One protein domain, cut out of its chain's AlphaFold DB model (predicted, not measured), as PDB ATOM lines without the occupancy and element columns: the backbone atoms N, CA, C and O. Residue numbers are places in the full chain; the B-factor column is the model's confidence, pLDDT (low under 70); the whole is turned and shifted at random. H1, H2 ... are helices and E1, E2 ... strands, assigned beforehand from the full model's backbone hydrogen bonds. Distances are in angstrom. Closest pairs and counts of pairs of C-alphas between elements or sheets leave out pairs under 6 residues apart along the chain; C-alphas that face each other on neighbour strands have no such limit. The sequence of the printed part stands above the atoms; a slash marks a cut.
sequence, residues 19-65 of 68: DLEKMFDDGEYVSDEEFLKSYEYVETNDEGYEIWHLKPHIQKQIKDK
ATOM      1  N   ASP A  19     156.507 141.001 118.120       53.97
ATOM      2  CA  ASP A  19     155.914 139.660 118.057       53.97
ATOM      3  C   ASP A  19     155.729 139.183 116.601       53.97
ATOM      4  O   ASP A  19     155.783 137.989 116.344       53.97
ATOM      5  N   LEU A  20     155.684 140.113 115.637       53.66
ATOM      6  CA  LEU A  20     155.806 139.850 114.198       53.66
ATOM      7  C   LEU A  20     157.132 139.192 113.782       53.66
ATOM      8  O   LEU A  20     157.101 138.218 113.043       53.66
ATOM      9  N   GLU A  21     158.287 139.681 114.237       53.97
ATOM     10  CA  GLU A  21     159.581 139.056 113.918       53.97
ATOM     11  C   GLU A  21     159.692 137.661 114.543       53.97
ATOM     12  O   GLU A  21     160.200 136.751 113.896       53.97
ATOM     13  N   LYS A  22     159.135 137.449 115.745       55.56
ATOM     14  CA  LYS A  22     159.079 136.105 116.342       55.56
ATOM     15  C   LYS A  22     158.223 135.143 115.528       55.56
ATOM     16  O   LYS A  22     158.584 133.984 115.440       55.56
ATOM     17  N   MET A  23     157.128 135.598 114.915       56.75
ATOM     18  CA  MET A  23     156.295 134.747 114.053       56.75
ATOM     19  C   MET A  23     157.034 134.246 112.810       56.75
ATOM     20  O   MET A  23     156.769 133.139 112.349       56.75
ATOM     21  N   PHE A  24     157.961 135.041 112.274       56.44
ATOM     22  CA  PHE A  24     158.787 134.629 111.138       56.44
ATOM     23  C   PHE A  24     159.961 133.733 111.546       56.44
ATOM     24  O   PHE A  24     160.399 132.918 110.739       56.44
ATOM     25  N   ASP A  25     160.418 133.835 112.797       56.91
ATOM     26  CA  ASP A  25     161.514 133.037 113.363       56.91
ATOM     27  C   ASP A  25     161.031 131.724 114.033       56.91
ATOM     28  O   ASP A  25     161.822 130.809 114.250       56.91
ATOM     29  N   ASP A  26     159.725 131.578 114.320       54.69
ATOM     30  CA  ASP A  26     159.129 130.400 114.998       54.69
ATOM     31  C   ASP A  26     159.027 129.145 114.102       54.69
ATOM     32  O   ASP A  26     158.437 128.135 114.488       54.69
ATOM     33  N   GLY A  27     159.582 129.190 112.885       52.59
ATOM     34  CA  GLY A  27     159.567 128.063 111.949       52.59
ATOM     35  C   GLY A  27     158.186 127.753 111.363       52.59
ATOM     36  O   GLY A  27     157.952 126.634 110.910       52.59
ATOM     37  N   GLU A  28     157.259 128.721 111.367       54.12
ATOM     38  CA  GLU A  28     155.908 128.529 110.816       54.12
ATOM     39  C   GLU A  28     155.905 128.393 109.281       54.12
ATOM     40  O   GLU A  28     154.958 127.867 108.697       54.12
ATOM     41  N   TYR A  29     156.996 128.796 108.628       54.50
ATOM     42  CA  TYR A  29     157.250 128.525 107.219       54.50
ATOM     43  C   TYR A  29     158.173 127.318 107.076       54.50
ATOM     44  O   TYR A  29     159.301 127.323 107.567       54.50
ATOM     45  N   VAL A  30     157.708 126.285 106.366       56.06
ATOM     46  CA  VAL A  30     158.480 125.050 106.141       56.06
ATOM     47  C   VAL A  30     159.638 125.302 105.161       56.06
ATOM     48  O   VAL A  30     160.590 124.524 105.106       56.06
ATOM     49  N   SER A  31     159.580 126.396 104.388       61.72
ATOM     50  CA  SER A  31     160.615 126.801 103.429       61.72
ATOM     51  C   SER A  31     160.551 128.291 103.061       61.72
ATOM     52  O   SER A  31     159.480 128.904 103.101       61.72
ATOM     53  N   ASP A  32     161.678 128.841 102.596       64.62
ATOM     54  CA  ASP A  32     161.778 130.209 102.057       64.62
ATOM     55  C   ASP A  32     160.784 130.468 100.906       64.62
ATOM     56  O   ASP A  32     160.317 131.588 100.705       64.62
ATOM     57  N   GLU A  33     160.413 129.425 100.157       67.12
ATOM     58  CA  GLU A  33     159.452 129.514  99.055       67.12
ATOM     59  C   GLU A  33     158.014 129.752  99.549       67.12
ATOM     60  O   GLU A  33     157.273 130.537  98.956       67.12
ATOM     61  N   GLU A  34     157.599 129.097 100.636       64.94
ATOM     62  CA  GLU A  34     156.285 129.326 101.253       64.94
ATOM     63  C   GLU A  34     156.201 130.690 101.935       64.94
ATOM     64  O   GLU A  34     155.163 131.361 101.862       64.94
ATOM     65  N   PHE A  35     157.314 131.121 102.534       68.69
ATOM     66  CA  PHE A  35     157.463 132.475 103.048       68.69
ATOM     67  C   PHE A  35     157.260 133.486 101.914       68.69
ATOM     68  O   PHE A  35     156.311 134.264 101.967       68.69
ATOM     69  N   LEU A  36     158.017 133.396 100.816       70.56
ATOM     70  CA  LEU A  36     157.873 134.288  99.656       70.56
ATOM     71  C   LEU A  36     156.472 134.242  99.022       70.56
ATOM     72  O   LEU A  36     155.933 135.280  98.643       70.56
ATOM     73  N   LYS A  37     155.824 133.069  98.952       78.31
ATOM     74  CA  LYS A  37     154.446 132.933  98.431       78.31
ATOM     75  C   LYS A  37     153.399 133.656  99.274       78.31
ATOM     76  O   LYS A  37     152.319 133.961  98.752       78.31
ATOM     77  N   SER A  38     153.685 133.908 100.546       76.44
ATOM     78  CA  SER A  38     152.795 134.637 101.457       76.44
ATOM     79  C   SER A  38     152.817 136.142 101.223       76.44
ATOM     80  O   SER A  38     151.891 136.840 101.646       76.44
ATOM     81  N   TYR A  39     153.828 136.624 100.502       82.50
ATOM     82  CA  TYR A  39     153.971 138.015 100.126       82.50
ATOM     83  C   TYR A  39     153.568 138.241  98.667       82.50
ATOM     84  O   TYR A  39     153.550 137.341  97.825       82.50
ATOM     85  N   GLU A  40     153.192 139.474  98.381       85.19
ATOM     86  CA  GLU A  40     153.032 140.019  97.048       85.19
ATOM     87  C   GLU A  40     153.993 141.193  96.887       85.19
ATOM     88  O   GLU A  40     154.140 142.024  97.787       85.19
ATOM     89  N   TYR A  41     154.686 141.229  95.752       84.00
ATOM     90  CA  TYR A  41     155.516 142.367  95.394       84.00
ATOM     91  C   TYR A  41     154.615 143.575  95.142       84.00
ATOM     92  O   TYR A  41     153.612 143.465  94.432       84.00
ATOM     93  N   VAL A  42     154.985 144.717  95.713       87.31
ATOM     94  CA  VAL A  42     154.248 145.972  95.561       87.31
ATOM     95  C   VAL A  42     154.959 146.858  94.555       87.31
ATOM     96  O   VAL A  42     154.419 147.166  93.495       87.31
ATOM     97  N   GLU A  43     156.182 147.254  94.888       89.56
ATOM     98  CA  GLU A  43     156.995 148.162  94.094       89.56
ATOM     99  C   GLU A  43     158.460 148.085  94.523       89.56
ATOM    100  O   GLU A  43     158.786 147.529  95.570       89.56
ATOM    101  N   THR A  44     159.336 148.686  93.727       90.56
ATOM    102  CA  THR A  44     160.727 148.930  94.091       90.56
ATOM    103  C   THR A  44     160.869 150.425  94.278       90.56
ATOM    104  O   THR A  44     160.481 151.193  93.396       90.56
ATOM    105  N   ASN A  45     161.392 150.841  95.428       87.88
ATOM    106  CA  ASN A  45     161.538 152.258  95.737       87.88
ATOM    107  C   ASN A  45     162.646 152.924  94.894       87.88
ATOM    108  O   ASN A  45     163.420 152.254  94.207       87.88
ATOM    109  N   ASP A  46     162.763 154.251  94.987       88.62
ATOM    110  CA  ASP A  46     163.778 155.030  94.255       88.62
ATOM    111  C   ASP A  46     165.232 154.644  94.601       88.62
ATOM    112  O   ASP A  46     166.160 154.959  93.855       88.62
ATOM    113  N   GLU A  47     165.443 153.944  95.717       91.19
ATOM    114  CA  GLU A  47     166.746 153.443  96.167       91.19
ATOM    115  C   GLU A  47     167.046 152.015  95.672       91.19
ATOM    116  O   GLU A  47     168.140 151.498  95.904       91.19
ATOM    117  N   GLY A  48     166.111 151.377  94.959       85.56
ATOM    118  CA  GLY A  48     166.276 150.032  94.410       85.56
ATOM    119  C   GLY A  48     165.917 148.894  95.371       85.56
ATOM    120  O   GLY A  48     166.222 147.741  95.073       85.56
ATOM    121  N   TYR A  49     165.272 149.186  96.502       82.38
ATOM    122  CA  TYR A  49     164.787 148.176  97.442       82.38
ATOM    123  C   TYR A  49     163.387 147.696  97.065       82.38
ATOM    124  O   TYR A  49     162.470 148.499  96.888       82.38
ATOM    125  N   GLU A  50     163.219 146.377  96.981       86.31
ATOM    126  CA  GLU A  50     161.925 145.748  96.725       86.31
ATOM    127  C   GLU A  50     161.044 145.802  97.981       86.31
ATOM    128  O   GLU A  50     161.426 145.335  99.058       86.31
ATOM    129  N   ILE A  51     159.841 146.351  97.836       83.44
ATOM    130  CA  ILE A  51     158.813 146.413  98.868       83.44
ATOM    131  C   ILE A  51     157.816 145.281  98.623       83.44
ATOM    132  O   ILE A  51     157.180 145.187  97.571       83.44
ATOM    133  N   TRP A  52     157.656 144.435  99.637       86.81
ATOM    134  CA  TRP A  52     156.769 143.278  99.622       86.81
ATOM    135  C   TRP A  52     155.716 143.411 100.721       86.81
ATOM    136  O   TRP A  52     156.037 143.743 101.862       86.81
ATOM    137  N   HIS A  53     154.455 143.122 100.406       84.12
ATOM    138  CA  HIS A  53     153.355 143.115 101.370       84.12
ATOM    139  C   HIS A  53     152.865 141.698 101.636       84.12
ATOM    140  O   HIS A  53     152.787 140.879 100.729       84.12
ATOM    141  N   LEU A  54     152.480 141.410 102.879       83.25
ATOM    142  CA  LEU A  54     151.762 140.176 103.198       83.25
ATOM    143  C   LEU A  54     150.400 140.183 102.516       83.25
ATOM    144  O   LEU A  54     149.641 141.147 102.651       83.25
ATOM    145  N   LYS A  55     150.046 139.066 101.883       84.50
ATOM    146  CA  LYS A  55     148.727 138.912 101.279       84.50
ATOM    147  C   LYS A  55     147.631 139.066 102.342       84.50
ATOM    148  O   LYS A  55     147.771 138.530 103.450       84.50
ATOM    149  N   PRO A  56     146.481 139.681 102.010       82.75
ATOM    150  CA  PRO A  56     145.432 139.983 102.988       82.75
ATOM    151  C   PRO A  56     144.925 138.773 103.787       82.75
ATOM    152  O   PRO A  56     144.597 138.890 104.967       82.75
ATOM    153  N   HIS A  57     144.873 137.587 103.172       79.44
ATOM    154  CA  HIS A  57     144.427 136.364 103.844       79.44
ATOM    155  C   HIS A  57     145.431 135.848 104.888       79.44
ATOM    156  O   HIS A  57     145.010 135.233 105.863       79.44
ATOM    157  N   ILE A  58     146.729 136.120 104.714       78.69
ATOM    158  CA  ILE A  58     147.770 135.809 105.702       78.69
ATOM    159  C   ILE A  58     147.710 136.831 106.831       78.69
ATOM    160  O   ILE A  58     147.642 136.452 107.993       78.69
ATOM    161  N   GLN A  59     147.601 138.124 106.504       77.19
ATOM    162  CA  GLN A  59     147.402 139.170 107.515       77.19
ATOM    163  C   GLN A  59     146.186 138.883 108.405       77.19
ATOM    164  O   GLN A  59     146.240 139.091 109.615       77.19
ATOM    165  N   LYS A  60     145.096 138.374 107.818       81.06
ATOM    166  CA  LYS A  60     143.913 137.951 108.567       81.06
ATOM    167  C   LYS A  60     144.200 136.763 109.492       81.06
ATOM    168  O   LYS A  60     143.830 136.832 110.654       81.06
ATOM    169  N   GLN A  61     144.888 135.722 109.014       74.31
ATOM    170  CA  GLN A  61     145.277 134.575 109.851       74.31
ATOM    171  C   GLN A  61     146.138 135.000 111.043       74.31
ATOM    172  O   GLN A  61     145.918 134.534 112.157       74.31
ATOM    173  N   ILE A  62     147.069 135.929 110.824       74.94
ATOM    174  CA  ILE A  62     147.904 136.512 111.878       74.94
ATOM    175  C   ILE A  62     147.030 137.250 112.902       74.94
ATOM    176  O   ILE A  62     147.126 136.991 114.099       74.94
ATOM    177  N   LYS A  63     146.127 138.127 112.454       78.75
ATOM    178  CA  LYS A  63     145.221 138.848 113.363       78.75
ATOM    179  C   LYS A  63     144.324 137.906 114.163       78.75
ATOM    180  O   LYS A  63     144.206 138.071 115.370       78.75
ATOM    181  N   ASP A  64     143.753 136.893 113.514       78.12
ATOM    182  CA  ASP A  64     142.878 135.912 114.161       78.12
ATOM    183  C   ASP A  64     143.643 135.058 115.194       78.12
ATOM    184  O   ASP A  64     143.107 134.747 116.256       78.12
ATOM    185  N   LYS A  65     144.905 134.699 114.912       76.00
ATOM    186  CA  LYS A  65     145.741 133.862 115.790       76.00
ATOM    187  C   LYS A  65     146.331 134.633 116.976       76.00
ATOM    188  O   LYS A  65     146.436 134.069 118.062       76.00
TER     189      LYS A  65
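AT A GLANCE: This is residues 19 to 65 of the 68 residues of an uncharacterized protein of Streptococcus sp. HMSC034F03 (UniProt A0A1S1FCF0). A two-stranded hairpin, E1 and E2, reaches out to its turn at residues 45 to 49, and three short helices are spread loosely at the end away from that turn. H2 leads straight into E1, H3 follows E2 about perpendicular to H2, and H1 lies apart from the hairpin and from H3; no helix touches another. The printed part has 47 residues with three named helices and two named strands, in the order H1, H2, E1, E2, H3. The one sheet has the order E1 - E2 and is antiparallel, and the class is mixed, helices and strands. The whole is loose, with a radius of gyration of the C-alphas of 12.0 A, and elongated, spanning 35 by 20 by 19 A.

IN THESE COORDINATES: E1, residues 39 to 44, is 14.2 A long from first to last C-alpha, and its C-alpha 39 is at (153.971, 138.015, 100.126). E2, residues 50 to 54, is 13.3 A long. H3, residues 56 to 65, is the longest helix by residues and measures 14.2 A, ending with C-alpha 65 at (145.741, 133.862, 115.790). H2, residues 32 to 38, is 10.0 A long. H1, residues 19 to 25, is 9.9 A long and begins with C-alpha 19 at (155.914, 139.660, 118.057).

HOW THE PARTS SIT: E1 and E2 form a hairpin, antiparallel with 150 degrees between their directions. Among the C-alphas that face each other are 39 and 54, 4.4 A apart, and 44 and 50, 4.3 A apart. N 40 and O 53, at 2.8 A, and N 51 and O 43, at 2.8 A, are within hydrogen-bond range. The closest C-alphas of H2 and E2 are those of Ser 38 and Leu 54, 5.9 A apart. H2 and H3 are close but not clearly touching, with the C-alphas of Ser 38 and Ile 58 closest at 6.7 A. Their lines are about perpendicular, at 81 degrees. H3 is apart from E1. H1 is apart from E1, E2 and H3, and only just apart from H2, with closest C-alphas at 8.5 A. In H1, H2 and H3 every O i to N i+4 pair is within hydrogen-bond range.

THE WHOLE: The two C-alphas farthest apart are those of Asp 46 and Lys 65, at 35.2 A. The first and last printed C-alphas, of Asp 19 and Lys 65, are 11.9 A apart. The printed part has no cut. The links H2 to E1, E1 to E2 and E2 to H3 are tight, H1 to H2 is a short link of 6 residues, and no link is long. The mean pLDDT of the printed part is 73.5; residues 19 to 35, of which 19 to 25 belong to H1 and 32 to 35 to H2, are under 70.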